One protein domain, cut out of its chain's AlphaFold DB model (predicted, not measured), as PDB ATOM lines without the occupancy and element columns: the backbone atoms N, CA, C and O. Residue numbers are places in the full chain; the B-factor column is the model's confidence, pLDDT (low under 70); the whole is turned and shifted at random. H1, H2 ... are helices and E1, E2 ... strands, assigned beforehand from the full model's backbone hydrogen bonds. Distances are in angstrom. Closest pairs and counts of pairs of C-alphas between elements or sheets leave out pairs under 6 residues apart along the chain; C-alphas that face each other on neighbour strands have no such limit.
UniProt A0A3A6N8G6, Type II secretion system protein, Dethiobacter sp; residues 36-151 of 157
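Overview. This is residues 36 to 151 of the 157 residues of the protein "Type II secretion system protein" of Dethiobacter sp (UniProt A0A3A6N8G6). A strongly twisted sheet of five strands has two helices over one face and no named helix over the other. The long H1 runs along E3 and E4, and after a tight link the shorter H2 folds back over E2 and E3, at an angle to H1. The 116 printed residues hold two named helices and five named strands, in the order H1 H2 E1 E2 E3 E4 E5. The sheet's order is E1 E2 E3 E4 E5, mixed, and the class is mixed, helices and strands. The whole is compact, with a radius of gyration of the C-alphas of 13.3 A, and its outline is elongated, 43 by 27 by 22 A.

Along the chain. The strands are E1, residues 92 to 94; E2, residues 103 to 108, 16.3 A from first to last C-alpha; E3, residues 124 to 129, 15.7 A; E4, residues 136 to 142, 19.2 A; and E5, residues 148 to 150. C-alpha 150 is at (260.432, 204.367, 227.048). H1, residues 36 to 61, is 37.2 A long, from C-alpha 36 at (276.652, 204.509, 212.444) to C-alpha 61 at (256.147, 216.684, 240.950). H2, residues 67 to 78, is 16.3 A long.

Arrangement. E1 and E5 are the edge strands. E2 and E3 are parallel at 14 degrees, with N 104 and O 124 2.8 A apart, within hydrogen-bond range. E1 and E2 are parallel at 27 degrees, with N 105 and O 93 at 2.8 A. E3, E4 and E5 form a meander, each strand the antiparallel neighbour of the one before. The hairpin E3 and E4 has N 127 and O 138 at 2.8 A, and the hairpin E4 and E5 has N 149 and O 141 at 2.9 A. H1 is on the sheet at a height of 8.0 A, over E3 and E4, and runs along the strands, at 12 degrees to E4 on the local plane; its closest C-alphas to E4 are those of Glu 54 and Val 139, 6.3 A apart. H2 is on the same face at a height of 9.0 A, over E2 and E3, along the strands at 3 degrees to E2 on the local plane; the C-alphas of Leu 78 and Val 103 are the closest of H2 and E2, at 7.3 A. H1, with residues 53 to 61 alone, touches H2, at a steep tilt of 46 degrees, opposite ways; the closest C-alphas are those of Leu 61 and Leu 70, 7.0 A apart. In H1 and H2 every O i to N i+4 pair is within hydrogen-bond range.

Size, cuts and confidence. The two C-alphas farthest apart, those of Phe 36 and Ser 65, are 44.0 A from each other. The printed part has no cut. The links H2 to E1, with 13 residues, and E2 to E3, with 15, are long. The mean pLDDT of the printed part is 88.7, and residues 132 and 151 are under 70.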
ATOM      1  N   PHE A  36     277.202 205.289 211.328       72.31
ATOM      2  CA  PHE A  36     276.652 204.509 212.444       72.31
ATOM      3  C   PHE A  36     277.128 204.985 213.823       72.31
ATOM      4  O   PHE A  36     276.340 205.064 214.757       72.31
ATOM      5  N   VAL A  37     278.404 205.367 213.946       76.38
ATOM      6  CA  VAL A  37     278.974 205.837 215.222       76.38
ATOM      7  C   VAL A  37     278.320 207.143 215.685       76.38
ATOM      8  O   VAL A  37     278.147 207.358 216.882       76.38
ATOM      9  N   ARG A  38     277.939 208.022 214.747       82.88
ATOM     10  CA  ARG A  38     277.280 209.292 215.078       82.88
ATOM     11  C   ARG A  38     275.860 209.069 215.576       82.88
ATOM     12  O   ARG A  38     275.467 209.736 216.524       82.88
ATOM     13  N   ASP A  39     275.121 208.141 214.980       85.31
ATOM     14  CA  ASP A  39     273.737 207.878 215.381       85.31
ATOM     15  C   ASP A  39     273.676 207.226 216.767       85.31
ATOM     16  O   ASP A  39     272.952 207.711 217.631       85.31
ATOM     17  N   THR A  40     274.548 206.252 217.055       85.00
ATOM     18  CA  THR A  40     274.658 205.666 218.403       85.00
ATOM     19  C   THR A  40     275.061 206.700 219.462       85.00
ATOM     20  O   THR A  40     274.551 206.686 220.584       85.00
ATOM     21  N   ALA A  41     275.956 207.636 219.127       86.50
ATOM     22  CA  ALA A  41     276.325 208.720 220.040       86.50
ATOM     23  C   ALA A  41     275.144 209.667 220.316       86.50
ATOM     24  O   ALA A  41     274.961 210.110 221.450       86.50
ATOM     25  N   LYS A  42     274.322 209.952 219.297       91.25
ATOM     26  CA  LYS A  42     273.105 210.758 219.441       91.25
ATOM     27  C   LYS A  42     272.055 210.063 220.303       91.25
ATOM     28  O   LYS A  42     271.497 210.709 221.181       91.25
ATOM     29  N   GLU A  43     271.837 208.764 220.104       89.38
ATOM     30  CA  GLU A  43     270.947 207.946 220.943       89.38
ATOM     31  C   GLU A  43     271.412 207.933 222.405       89.38
ATOM     32  O   GLU A  43     270.624 208.185 223.311       89.38
ATOM     33  N   THR A  44     272.718 207.784 222.642       89.56
ATOM     34  CA  THR A  44     273.290 207.892 223.998       89.56
ATOM     35  C   THR A  44     273.046 209.281 224.611       89.56
ATOM     36  O   THR A  44     272.788 209.412 225.809       89.56
ATOM     37  N   GLY A  45     273.104 210.337 223.792       90.88
ATOM     38  CA  GLY A  45     272.751 211.696 224.201       90.88
ATOM     39  C   GLY A  45     271.277 211.836 224.597       90.88
ATOM     40  O   GLY A  45     270.980 212.490 225.597       90.88
ATOM     41  N   LEU A  46     270.363 211.182 223.871       90.75
ATOM     42  CA  LEU A  46     268.941 211.143 224.229       90.75
ATOM     43  C   LEU A  46     268.715 210.462 225.569       90.75
ATOM     44  O   LEU A  46     268.024 211.027 226.413       90.75
ATOM     45  N   ASP A  47     269.337 209.306 225.797       90.12
ATOM     46  CA  ASP A  47     269.231 208.602 227.075       90.12
ATOM     47  C   ASP A  47     269.715 209.477 228.243       90.12
ATOM     48  O   ASP A  47     269.105 209.494 229.315       90.12
ATOM     49  N   SER A  48     270.792 210.249 228.051       91.56
ATOM     50  CA  SER A  48     271.261 211.198 229.067       91.56
ATOM     51  C   SER A  48     270.260 212.331 229.294       91.56
ATOM     52  O   SER A  48     269.975 212.672 230.443       91.56
ATOM     53  N   ASN A  49     269.715 212.913 228.223       92.81
ATOM     54  CA  ASN A  49     268.728 213.986 228.323       92.81
ATOM     55  C   ASN A  49     267.452 213.499 229.023       92.81
ATOM     56  O   ASN A  49     266.931 214.195 229.893       92.81
ATOM     57  N   ALA A  50     266.987 212.287 228.701       91.75
ATOM     58  CA  ALA A  50     265.819 211.666 229.315       91.75
ATOM     59  C   ALA A  50     265.973 211.579 230.840       91.75
ATOM     60  O   ALA A  50     265.105 212.048 231.571       91.75
ATOM     61  N   ARG A  51     267.128 211.107 231.326       91.06
ATOM     62  CA  ARG A  51     267.433 211.026 232.768       91.06
ATOM     63  C   ARG A  51     267.427 212.390 233.457       91.06
ATOM     64  O   ARG A  51     266.985 212.504 234.599       91.06
ATOM     65  N   VAL A  52     267.922 213.433 232.785       92.06
ATOM     66  CA  VAL A  52     267.905 214.805 233.321       92.06
ATOM     67  C   VAL A  52     266.470 215.318 233.443       92.06
ATOM     68  O   VAL A  52     266.110 215.896 234.476       92.06
ATOM     69  N   VAL A  53     265.636 215.081 232.428       92.19
ATOM     70  CA  VAL A  53     264.215 215.457 232.459       92.19
ATOM     71  C   VAL A  53     263.480 214.681 233.550       92.19
ATOM     72  O   VAL A  53     262.806 215.303 234.364       92.19
ATOM     73  N   GLU A  54     263.667 213.365 233.650       90.69
ATOM     74  CA  GLU A  54     263.070 212.524 234.698       90.69
ATOM     75  C   GLU A  54     263.431 212.995 236.110       90.69
ATOM     76  O   GLU A  54     262.556 213.135 236.971       90.69
ATOM     77  N   ALA A  55     264.713 213.279 236.359       90.88
ATOM     78  CA  ALA A  55     265.173 213.785 237.649       90.88
ATOM     79  C   ALA A  55     264.534 215.145 237.974       90.88
ATOM     80  O   ALA A  55     264.099 215.385 239.105       90.88
ATOM     81  N   THR A  56     264.428 216.018 236.970       91.19
ATOM     82  CA  THR A  56     263.795 217.333 237.107       91.19
ATOM     83  C   THR A  56     262.308 217.188 237.428       91.19
ATOM     84  O   THR A  56     261.851 217.758 238.421       91.19
ATOM     85  N   VAL A  57     261.580 216.369 236.664       90.44
ATOM     86  CA  VAL A  57     260.151 216.086 236.862       90.44
ATOM     87  C   VAL A  57     259.906 215.519 238.253       90.44
ATOM     88  O   VAL A  57     259.107 216.081 238.996       90.44
ATOM     89  N   THR A  58     260.650 214.493 238.665       88.81
ATOM     90  CA  THR A  58     260.495 213.860 239.986       88.81
ATOM     91  C   THR A  58     260.734 214.853 241.129       88.81
ATOM     92  O   THR A  58     259.991 214.882 242.107       88.81
ATOM     93  N   SER A  59     261.734 215.733 240.995       89.94
ATOM     94  CA  SER A  59     262.039 216.747 242.016       89.94
ATOM     95  C   SER A  59     260.963 217.836 242.161       89.94
ATOM     96  O   SER A  59     260.876 218.495 243.203       89.94
ATOM     97  N   MET A  60     260.169 218.055 241.107       89.00
ATOM     98  CA  MET A  60     259.144 219.096 241.042       89.00
ATOM     99  C   MET A  60     257.737 218.551 241.255       89.00
ATOM    100  O   MET A  60     256.902 219.276 241.786       89.00
ATOM    101  N   LEU A  61     257.477 217.289 240.915       86.31
ATOM    102  CA  LEU A  61     256.147 216.684 240.950       86.31
ATOM    103  C   LEU A  61     255.464 216.854 242.314       86.31
ATOM    104  O   LEU A  61     254.314 217.268 242.384       86.31
ATOM    105  N   HIS A  62     256.196 216.639 243.409       84.81
ATOM    106  CA  HIS A  62     255.658 216.783 244.768       84.81
ATOM    107  C   HIS A  62     255.424 218.237 245.211       84.81
ATOM    108  O   HIS A  62     254.754 218.469 246.215       84.81
ATOM    109  N   LYS A  63     255.985 219.225 244.503       87.31
ATOM    110  CA  LYS A  63     255.867 220.652 244.847       87.31
ATOM    111  C   LYS A  63     254.625 221.307 244.253       87.31
ATOM    112  O   LYS A  63     254.213 222.358 244.735       87.31
ATOM    113  N   TYR A  64     254.047 220.713 243.212       86.62
ATOM    114  CA  TYR A  64     252.939 221.299 242.468       86.62
ATOM    115  C   TYR A  64     251.717 220.386 242.527       86.62
ATOM    116  O   TYR A  64     251.737 219.267 242.036       86.62
ATOM    117  N   SER A  65     250.624 220.895 243.092       81.88
ATOM    118  CA  SER A  65     249.309 220.241 243.082       81.88
ATOM    119  C   SER A  65     248.473 220.602 241.848       81.88
ATOM    120  O   SER A  65     247.464 219.955 241.573       81.88
ATOM    121  N   ALA A  66     248.893 221.623 241.093       86.62
ATOM    122  CA  ALA A  66     248.259 222.061 239.857       86.62
ATOM    123  C   ALA A  66     249.151 221.750 238.646       86.62
ATOM    124  O   ALA A  66     250.294 222.205 238.563       86.62
ATOM    125  N   ARG A  67     248.587 221.026 237.677       84.31
ATOM    126  CA  ARG A  67     249.242 220.609 236.422       84.31
ATOM    127  C   ARG A  67     249.842 221.766 235.613       84.31
ATOM    128  O   ARG A  67     250.972 221.669 235.152       84.31
ATOM    129  N   ASP A  68     249.126 222.884 235.500       88.00
ATOM    130  CA  ASP A  68     249.550 224.022 234.677       88.00
ATOM    131  C   ASP A  68     250.727 224.762 235.326       88.00
ATOM    132  O   ASP A  68     251.644 225.224 234.641       88.00
ATOM    133  N   ALA A  69     250.754 224.796 236.662       89.44
ATOM    134  CA  ALA A  69     251.882 225.318 237.423       89.44
ATOM    135  C   ALA A  69     253.117 224.415 237.280       89.44
ATOM    136  O   ALA A  69     254.214 224.926 237.064       89.44
ATOM    137  N   LEU A  70     252.935 223.086 237.325       89.56
ATOM    138  CA  LEU A  70     254.016 222.127 237.080       89.56
ATOM    139  C   LEU A  70     254.590 222.284 235.670       89.56
ATOM    140  O   LEU A  70     255.802 222.412 235.515       89.56
ATOM    141  N   LYS A  71     253.729 222.321 234.647       91.00
ATOM    142  CA  LYS A  71     254.145 222.506 233.253       91.00
ATOM    143  C   LYS A  71     254.965 223.785 233.092       91.00
ATOM    144  O   LYS A  71     256.049 223.740 232.526       91.00
ATOM    145  N   THR A  72     254.466 224.908 233.604       92.38
ATOM    146  CA  THR A  72     255.145 226.211 233.500       92.38
ATOM    147  C   THR A  72     256.514 226.190 234.185       92.38
ATOM    148  O   THR A  72     257.486 226.720 233.654       92.38
ATOM    149  N   ALA A  73     256.614 225.542 235.349       91.50
ATOM    150  CA  ALA A  73     257.876 225.407 236.067       91.50
ATOM    151  C   ALA A  73     258.887 224.510 235.334       91.50
ATOM    152  O   ALA A  73     260.081 224.808 235.335       91.50
ATOM    153  N   LEU A  74     258.418 223.427 234.707       91.06
ATOM    154  CA  LEU A  74     259.262 222.539 233.907       91.06
ATOM    155  C   LEU A  74     259.769 223.226 232.642       91.06
ATOM    156  O   LEU A  74     260.949 223.103 232.328       91.06
ATOM    157  N   ASP A  75     258.902 223.974 231.963       91.56
ATOM    158  CA  ASP A  75     259.235 224.743 230.764       91.56
ATOM    159  C   ASP A  75     260.392 225.706 231.048       91.56
ATOM    160  O   ASP A  75     261.482 225.562 230.500       91.56
ATOM    161  N   ALA A  76     260.228 226.548 232.074       91.88
ATOM    162  CA  ALA A  76     261.254 227.493 232.513       91.88
ATOM    163  C   ALA A  76     262.567 226.828 232.968       91.88
ATOM    164  O   ALA A  76     263.618 227.469 232.991       91.88
ATOM    165  N   LYS A  77     262.526 225.557 233.390       91.44
ATOM    166  CA  LYS A  77     263.714 224.829 233.850       91.44
ATOM    167  C   LYS A  77     264.448 224.120 232.720       91.44
ATOM    168  O   LYS A  77     265.660 223.948 232.819       91.44
ATOM    169  N   LEU A  78     263.738 223.662 231.697       92.06
ATOM    170  CA  LEU A  78     264.292 222.813 230.644       92.06
ATOM    171  C   LEU A  78     264.602 223.591 229.364       92.06
ATOM    172  O   LEU A  78     265.487 223.175 228.615       92.06
ATOM    173  N   GLU A  79     263.945 224.730 229.144       90.81
ATOM    174  CA  GLU A  79     264.232 225.626 228.028       90.81
ATOM    175  C   GLU A  79     265.713 226.041 228.023       90.81
ATOM    176  O   GLU A  79     266.258 226.517 229.021       90.81
ATOM    177  N   GLY A  80     266.396 225.798 226.900       90.50
ATOM    178  CA  GLY A  80     267.799 226.164 226.708       90.50
ATOM    179  C   GLY A  80     268.828 225.274 227.419       90.50
ATOM    180  O   GLY A  80     270.017 225.407 227.139       90.50
ATOM    181  N   ASN A  81     268.409 224.360 228.302       91.62
ATOM    182  CA  ASN A  81     269.322 223.553 229.129       91.62
ATOM    183  C   ASN A  81     269.631 222.165 228.558       91.62
ATOM    184  O   ASN A  81     270.553 221.493 229.020       91.62
ATOM    185  N   LEU A  82     268.865 221.727 227.564       93.50
ATOM    186  CA  LEU A  82     269.066 220.467 226.858       93.50
ATOM    187  C   LEU A  82     269.230 220.746 225.371       93.50
ATOM    188  O   LEU A  82     268.790 221.772 224.863       93.50
ATOM    189  N   THR A  83     269.880 219.831 224.662       95.38
ATOM    190  CA  THR A  83     270.060 219.920 223.210       95.38
ATOM    191  C   THR A  83     269.575 218.632 222.572       95.38
ATOM    192  O   THR A  83     269.996 217.552 222.982       95.38
ATOM    193  N   ASN A  84     268.721 218.741 221.556       94.12
ATOM    194  CA  ASN A  84     268.331 217.618 220.715       94.12
ATOM    195  C   ASN A  84     269.560 217.153 219.902       94.12
ATOM    196  O   ASN A  84     270.063 217.919 219.075       94.12
ATOM    197  N   PRO A  85     270.047 215.913 220.078       92.19
ATOM    198  CA  PRO A  85     271.233 215.409 219.378       92.19
ATOM    199  C   PRO A  85     271.075 215.288 217.849       92.19
ATOM    200  O   PRO A  85     272.065 215.167 217.125       92.19
ATOM    201  N   PHE A  86     269.842 215.298 217.338       90.25
ATOM    202  CA  PHE A  86     269.524 215.150 215.917       90.25
ATOM    203  C   PHE A  86     269.337 216.489 215.203       90.25
ATOM    204  O   PHE A  86     269.777 216.616 214.061       90.25
ATOM    205  N   SER A  87     268.739 217.483 215.863       92.00
ATOM    206  CA  SER A  87     268.455 218.805 215.277       92.00
ATOM    207  C   SER A  87     269.351 219.936 215.797       92.00
ATOM    208  O   SER A  87     269.369 221.014 215.210       92.00
ATOM    209  N   ASN A  88     270.097 219.714 216.887       92.88
ATOM    210  CA  ASN A  88     270.809 220.737 217.667       92.88
ATOM    211  C   ASN A  88     269.907 221.849 218.236       92.88
ATOM    212  O   ASN A  88     270.404 222.885 218.673       92.88
ATOM    213  N   SER A  89     268.587 221.649 218.244       94.00
ATOM    214  CA  SER A  89     267.653 222.571 218.885       94.00
ATOM    215  C   SER A  89     267.785 222.490 220.403       94.00
ATOM    216  O   SER A  89     267.928 221.399 220.956       94.00
ATOM    217  N   THR A  90     267.697 223.631 221.079       95.00
ATOM    218  CA  THR A  90     267.643 223.730 222.548       95.00
ATOM    219  C   THR A  90     266.264 224.129 223.066       95.00
ATOM    220  O   THR A  90     266.074 224.350 224.263       95.00
ATOM    221  N   ALA A  91     265.292 224.239 222.159       94.31
ATOM    222  CA  ALA A  91     263.952 224.679 222.491       94.31
ATOM    223  C   ALA A  91     263.233 223.640 223.356       94.31
ATOM    224  O   ALA A  91     263.337 222.431 223.120       94.31
ATOM    225  N   ALA A  92     262.462 224.134 224.317       94.31
ATOM    226  CA  ALA A  92     261.407 223.382 224.966       94.31
ATOM    227  C   ALA A  92     260.077 223.961 224.470       94.31
ATOM    228  O   ALA A  92     259.902 225.176 224.446       94.31
ATOM    229  N   VAL A  93     259.189 223.117 223.951       94.12
ATOM    230  CA  VAL A  93     257.970 223.583 223.272       94.12
ATOM    231  C   VAL A  93     256.762 222.761 223.682       94.12
ATOM    232  O   VAL A  93     256.878 221.645 224.182       94.12
ATOM    233  N   ASN A  94     255.575 223.299 223.426       93.31
ATOM    234  CA  ASN A  94     254.347 222.528 223.552       93.31
ATOM    235  C   ASN A  94     254.233 221.512 222.414       93.31
ATOM    236  O   ASN A  94     254.659 221.763 221.284       93.31
ATOM    237  N   TYR A  95     253.594 220.387 222.710       90.38
ATOM    238  CA  TYR A  95     253.060 219.503 221.688       90.38
ATOM    239  C   TYR A  95     252.194 220.327 220.718       90.38
ATOM    240  O   TYR A  95     251.497 221.248 221.140       90.38
ATOM    241  N   ASP A  96     252.319 220.033 219.426       88.62
ATOM    242  CA  ASP A  96     251.778 220.750 218.254       88.62
ATOM    243  C   ASP A  96     252.597 221.947 217.732       88.62
ATOM    244  O   ASP A  96     252.329 222.428 216.631       88.62
ATOM    245  N   ALA A  97     253.654 222.385 218.429       88.25
ATOM    246  CA  ALA A  97     254.548 223.431 217.911       88.25
ATOM    247  C   ALA A  97     255.470 222.946 216.770       88.25
ATOM    248  O   ALA A  97     255.917 223.744 215.945       88.25
ATOM    249  N   GLY A  98     255.759 221.641 216.715       86.69
ATOM    250  CA  GLY A  98     256.711 221.042 215.773       86.69
ATOM    251  C   GLY A  98     258.182 221.422 216.025       86.69
ATOM    252  O   GLY A  98     258.538 221.933 217.084       86.69
ATOM    253  N   GLY A  99     259.056 221.152 215.045       87.38
ATOM    254  CA  GLY A  99     260.416 221.715 214.989       87.38
ATOM    255  C   GLY A  99     261.549 220.940 215.678       87.38
ATOM    256  O   GLY A  99     262.531 221.574 216.057       87.38
ATOM    257  N   ASN A 100     261.442 219.614 215.845       93.31
ATOM    258  CA  ASN A 100     262.456 218.746 216.480       93.31
ATOM    259  C   ASN A 100     263.143 219.402 217.704       93.31
ATOM    260  O   ASN A 100     264.364 219.579 217.706       93.31
ATOM    261  N   PRO A 101     262.376 219.834 218.717       95.31
ATOM    262  CA  PRO A 101     262.883 220.513 219.912       95.31
ATOM    263  C   PRO A 101     263.731 219.579 220.793       95.31
ATOM    264  O   PRO A 101     263.786 218.372 220.572       95.31
ATOM    265  N   ALA A 102     264.395 220.115 221.818       94.62
ATOM    266  CA  ALA A 102     265.031 219.284 222.846       94.62
ATOM    267  C   ALA A 102     263.985 218.624 223.751       94.62
ATOM    268  O   ALA A 102     264.114 217.448 224.097       94.62
ATOM    269  N   VAL A 103     262.944 219.381 224.110       94.69
ATOM    270  CA  VAL A 103     261.870 218.934 224.999       94.69
ATOM    271  C   VAL A 103     260.505 219.286 224.412       94.69
ATOM    272  O   VAL A 103     260.303 220.384 223.898       94.69
ATOM    273  N   VAL A 104     259.557 218.357 224.514       95.06
ATOM    274  CA  VAL A 104     258.149 218.539 224.151       95.06
ATOM    275  C   VAL A 104     257.293 218.362 225.397       95.06
ATOM    276  O   VAL A 104     257.391 217.344 226.079       95.06
ATOM    277  N   PHE A 105     256.413 219.317 225.671       93.69
ATOM    278  CA  PHE A 105     255.426 219.222 226.740       93.69
ATOM    279  C   PHE A 105     254.054 218.892 226.182       93.69
ATOM    280  O   PHE A 105     253.494 219.659 225.399       93.69
ATOM    281  N   TYR A 106     253.473 217.796 226.650       92.88
ATOM    282  CA  TYR A 106     252.070 217.485 226.425       92.88
ATOM    283  C   TYR A 106     251.295 217.653 227.731       92.88
ATOM    284  O   TYR A 106     251.719 217.158 228.773       92.88
ATOM    285  N   ASN A 107     250.168 218.359 227.686       91.06
ATOM    286  CA  ASN A 107     249.292 218.567 228.839       91.06
ATOM    287  C   ASN A 107     247.854 218.280 228.413       91.06
ATOM    288  O   ASN A 107     247.219 219.111 227.766       91.06
ATOM    289  N   GLY A 108     247.364 217.086 228.731       89.44
ATOM    290  CA  GLY A 108     246.045 216.650 228.298       89.44
ATOM    291  C   GLY A 108     245.758 215.184 228.613       89.44
ATOM    292  O   GLY A 108     246.619 214.469 229.134       89.44
ATOM    293  N   PRO A 109     244.536 214.713 228.323       87.94
ATOM    294  CA  PRO A 109     244.175 213.321 228.526       87.94
ATOM    295  C   PRO A 109     244.766 212.452 227.411       87.94
ATOM    296  O   PRO A 109     244.540 212.712 226.232       87.94
ATOM    297  N   TYR A 110     245.461 211.377 227.778       86.75
ATOM    298  CA  TYR A 110     245.875 210.332 226.839       86.75
ATOM    299  C   TYR A 110     245.763 208.955 227.491       86.75
ATOM    300  O   TYR A 110     245.901 208.816 228.707       86.75
ATOM    301  N   THR A 111     245.501 207.932 226.681       81.19
ATOM    302  CA  THR A 111     245.535 206.532 227.130       81.19
ATOM    303  C   THR A 111     246.902 205.922 226.876       81.19
ATOM    304  O   THR A 111     247.458 205.308 227.774       81.19
ATOM    305  N   ASP A 112     247.465 206.162 225.688       78.44
ATOM    306  CA  ASP A 112     248.771 205.671 225.256       78.44
ATOM    307  C   ASP A 112     249.359 206.575 224.164       78.44
ATOM    308  O   ASP A 112     248.638 207.273 223.452       78.44
ATOM    309  N   TRP A 113     250.678 206.503 223.987       84.75
ATOM    310  CA  TRP A 113     251.426 207.202 222.937       84.75
ATOM    311  C   TRP A 113     251.762 206.275 221.761       84.75
ATOM    312  O   TRP A 113     252.926 206.080 221.414       84.75
ATOM    313  N   ASN A 114     250.734 205.702 221.136       82.56
ATOM    314  CA  ASN A 114     250.889 204.776 220.011       82.56
ATOM    315  C   ASN A 114     250.846 205.543 218.684       82.56
ATOM    316  O   ASN A 114     249.773 205.861 218.177       82.56
ATOM    317  N   GLY A 115     252.016 205.866 218.130       85.50
ATOM    318  CA  GLY A 115     252.121 206.592 216.867       85.50
ATOM    319  C   GLY A 115     253.560 206.860 216.437       85.50
ATOM    320  O   GLY A 115     254.506 206.554 217.163       85.50
ATOM    321  N   THR A 116     253.701 207.442 215.246       89.38
ATOM    322  CA  THR A 116     254.978 207.920 214.708       89.38
ATOM    323  C   THR A 116     255.002 209.446 214.742       89.38
ATOM    324  O   THR A 116     254.190 210.114 214.107       89.38
ATOM    325  N   TYR A 117     255.969 209.994 215.463       90.62
ATOM    326  CA  TYR A 117     256.117 211.401 215.811       90.62
ATOM    327  C   TYR A 117     257.354 212.007 215.133       90.62
ATOM    328  O   TYR A 117     258.222 212.575 215.789       90.62
ATOM    329  N   SER A 118     257.461 211.874 213.807       88.69
ATOM    330  CA  SER A 118     258.669 212.255 213.045       88.69
ATOM    331  C   SER A 118     259.101 213.719 213.256       88.69
ATOM    332  O   SER A 118     260.292 214.008 213.377       88.69
ATOM    333  N   THR A 119     258.148 214.642 213.426       91.06
ATOM    334  CA  THR A 119     258.408 216.066 213.728       91.06
ATOM    335  C   THR A 119     259.094 216.291 215.082       91.06
ATOM    336  O   THR A 119     259.652 217.358 215.330       91.06
ATOM    337  N   TYR A 120     259.055 215.293 215.965       92.38
ATOM    338  CA  TYR A 120     259.664 215.310 217.290       92.38
ATOM    339  C   TYR A 120     260.822 214.315 217.411       92.38
ATOM    340  O   TYR A 120     261.277 214.064 218.524       92.38
ATOM    341  N   ALA A 121     261.344 213.778 216.302       92.44
ATOM    342  CA  ALA A 121     262.508 212.896 216.326       92.44
ATOM    343  C   ALA A 121     263.668 213.520 217.124       92.44
ATOM    344  O   ALA A 121     264.022 214.691 216.922       92.44
ATOM    345  N   GLY A 122     264.222 212.752 218.062       92.25
ATOM    346  CA  GLY A 122     265.285 213.198 218.961       92.25
ATOM    347  C   GLY A 122     264.846 214.077 220.137       92.25
ATOM    348  O   GLY A 122     265.699 214.669 220.798       92.25
ATOM    349  N   SER A 123     263.545 214.212 220.392       94.25
ATOM    350  CA  SER A 123     263.036 215.040 221.494       94.25
ATOM    351  C   SER A 123     262.710 214.182 222.712       94.25
ATOM    352  O   SER A 123     262.245 213.047 222.578       94.25
ATOM    353  N   ILE A 124     262.884 214.751 223.905       94.06
ATOM    354  CA  ILE A 124     262.330 214.184 225.136       94.06
ATOM    355  C   ILE A 124     260.908 214.709 225.304       94.06
ATOM    356  O   ILE A 124     260.682 215.914 225.264       94.06
ATOM    357  N   VAL A 125     259.947 213.822 225.502       92.94
ATOM    358  CA  VAL A 125     258.554 214.184 225.740       92.94
ATOM    359  C   VAL A 125     258.257 214.053 227.225       92.94
ATOM    360  O   VAL A 125     258.507 213.017 227.836       92.94
ATOM    361  N   CYS A 126     257.711 215.119 227.796       91.75
ATOM    362  CA  CYS A 126     257.136 215.148 229.129       91.75
ATOM    363  C   CYS A 126     255.619 215.280 228.975       91.75
ATOM    364  O   CYS A 126     255.109 216.337 228.592       91.75
ATOM    365  N   ALA A 127     254.905 214.184 229.215       91.38
ATOM    366  CA  ALA A 127     253.463 214.101 229.056       91.38
ATOM    367  C   ALA A 127     252.783 214.105 230.424       91.38
ATOM    368  O   ALA A 127     252.935 213.181 231.212       91.38
ATOM    369  N   ILE A 128     252.015 215.153 230.701       90.19
ATOM    370  CA  ILE A 128     251.206 215.290 231.907       90.19
ATOM    371  C   ILE A 128     249.808 214.762 231.579       90.19
ATOM    372  O   ILE A 128     249.061 215.399 230.831       90.19
ATOM    373  N   ASN A 129     249.468 213.589 232.113       88.25
ATOM    374  CA  ASN A 129     248.183 212.946 231.885       88.25
ATOM    375  C   ASN A 129     247.113 213.530 232.803       88.25
ATOM    376  O   ASN A 129     247.216 213.462 234.030       88.25
ATOM    377  N   THR A 130     246.048 214.052 232.205       81.94
ATOM    378  CA  THR A 130     244.906 214.604 232.943       81.94
ATOM    379  C   THR A 130     243.700 213.666 233.001       81.94
ATOM    380  O   THR A 130     242.663 214.060 233.528       81.94
ATOM    381  N   ALA A 131     243.794 212.456 232.438       79.75
ATOM    382  CA  ALA A 131     242.725 211.456 232.483       79.75
ATOM    383  C   ALA A 131     242.624 210.747 233.848       79.75
ATOM    384  O   ALA A 131     241.594 210.147 234.153       79.75
ATOM    385  N   SER A 132     243.665 210.833 234.683       67.44
ATOM    386  CA  SER A 132     243.704 210.293 236.044       67.44
ATOM    387  C   SER A 132     243.680 211.409 237.095       67.44
ATOM    388  O   SER A 132     244.205 212.503 236.885       67.44
ATOM    389  N   SER A 133     243.080 211.127 238.255       76.00
ATOM    390  CA  SER A 133     243.182 211.963 239.456       76.00
ATOM    391  C   SER A 133     243.778 211.117 240.587       76.00
ATOM    392  O   SER A 133     243.102 210.186 241.028       76.00
ATOM    393  N   PRO A 134     244.997 211.411 241.079       77.06
ATOM    394  CA  PRO A 134     245.877 212.522 240.695       77.06
ATOM    395  C   PRO A 134     246.425 212.404 239.259       77.06
ATOM    396  O   PRO A 134     246.448 211.320 238.671       77.06
ATOM    397  N   PHE A 135     246.847 213.537 238.687       83.69
ATOM    398  CA  PHE A 135     247.497 213.558 237.373       83.69
ATOM    399  C   PHE A 135     248.825 212.791 237.435       83.69
ATOM    400  O   PHE A 135     249.509 212.811 238.462       83.69
ATOM    401  N   THR A 136     249.195 212.130 236.343       85.06
ATOM    402  CA  THR A 136     250.485 211.434 236.217       85.06
ATOM    403  C   THR A 136     251.383 212.164 235.230       85.06
ATOM    404  O   THR A 136     250.907 212.956 234.417       85.06
ATOM    405  N   VAL A 137     252.693 211.930 235.312       88.44
ATOM    406  CA  VAL A 137     253.652 212.476 234.349       88.44
ATOM    407  C   VAL A 137     254.492 211.337 233.805       88.44
ATOM    408  O   VAL A 137     255.208 210.694 234.567       88.44
ATOM    409  N   ASP A 138     254.416 211.116 232.498       88.00
ATOM    410  CA  ASP A 138     255.270 210.167 231.799       88.00
ATOM    411  C   ASP A 138     256.381 210.917 231.066       88.00
ATOM    412  O   ASP A 138     256.145 211.922 230.390       88.00
ATOM    413  N   VAL A 139     257.603 210.405 231.186       90.50
ATOM    414  CA  VAL A 139     258.764 210.889 230.442       90.50
ATOM    415  C   VAL A 139     259.234 209.777 229.517       90.50
ATOM    416  O   VAL A 139     259.392 208.628 229.924       90.50
ATOM    417  N   PHE A 140     259.420 210.104 228.248       90.56
ATOM    418  CA  PHE A 140     259.933 209.186 227.234       90.56
ATOM    419  C   PHE A 140     260.643 209.990 226.152       90.56
ATOM    420  O   PHE A 140     260.571 211.218 226.142       90.56
ATOM    421  N   TYR A 141     261.337 209.329 225.235       91.94
ATOM    422  CA  TYR A 141     261.942 210.012 224.095       91.94
ATOM    423  C   TYR A 141     261.428 209.456 222.778       91.94
ATOM    424  O   TYR A 141     260.874 208.359 222.710       91.94
ATOM    425  N   ILE A 142     261.586 210.260 221.734       92.12
ATOM    426  CA  ILE A 142     261.286 209.873 220.364       92.12
ATOM    427  C   ILE A 142     262.608 209.589 219.658       92.12
ATOM    428  O   ILE A 142     263.494 210.448 219.630       92.12
ATOM    429  N   ASP A 143     262.750 208.394 219.100       90.81
ATOM    430  CA  ASP A 143     263.941 208.017 218.343       90.81
ATOM    431  C   ASP A 143     264.042 208.767 216.998       90.81
ATOM    432  O   ASP A 143     263.228 209.633 216.655       90.81
ATOM    433  N   LYS A 144     265.071 208.442 216.211       88.38
ATOM    434  CA  LYS A 144     265.277 209.027 214.878       88.38
ATOM    435  C   LYS A 144     264.151 208.703 213.885       88.38
ATOM    436  O   LYS A 144     263.956 209.452 212.932       88.38
ATOM    437  N   ASP A 145     263.446 207.593 214.092       88.81
ATOM    438  CA  ASP A 145     262.384 207.093 213.220       88.81
ATOM    439  C   ASP A 145     261.006 207.629 213.646       88.81
ATOM    440  O   ASP A 145     259.996 207.380 212.986       88.81
ATOM    441  N   GLY A 146     260.952 208.426 214.719       89.00
ATOM    442  CA  GLY A 146     259.719 208.986 215.247       89.00
ATOM    443  C   GLY A 146     258.983 208.040 216.196       89.00
ATOM    444  O   GLY A 146     257.847 208.329 216.563       89.00
ATOM    445  N   LEU A 147     259.570 206.913 216.587       89.75
ATOM    446  CA  LEU A 147     258.935 205.965 217.491       89.75
ATOM    447  C   LEU A 147     259.197 206.357 218.941       89.75
ATOM    448  O   LEU A 147     260.273 206.833 219.308       89.75
ATOM    449  N   ARG A 148     258.186 206.140 219.782       88.25
ATOM    450  CA  ARG A 148     258.333 206.274 221.228       88.25
ATOM    451  C   ARG A 148     259.239 205.165 221.749       88.25
ATOM    452  O   ARG A 148     258.961 203.985 221.544       88.25
ATOM    453  N   VAL A 149     260.242 205.563 222.517       85.88
ATOM    454  CA  VAL A 149     261.077 204.668 223.312       85.88
ATOM    455  C   VAL A 149     260.927 205.068 224.771       85.88
ATOM    456  O   VAL A 149     261.042 206.243 225.129       85.88
ATOM    457  N   GLU A 150     260.591 204.101 225.622       71.75
ATOM    458  CA  GLU A 150     260.432 204.367 227.048       71.75
ATOM    459  C   GLU A 150     261.789 204.686 227.672       71.75
ATOM    460  O   GLU A 150     262.729 203.891 227.601       71.75
ATOM    461  N   ALA A 151     261.870 205.850 228.315       58.75
ATOM    462  CA  ALA A 151     262.954 206.121 229.234       58.75
ATOM    463  C   ALA A 151     262.786 205.168 230.428       58.75
ATOM    464  O   ALA A 151     261.669 204.871 230.867       58.75
TER     465      ALA A 151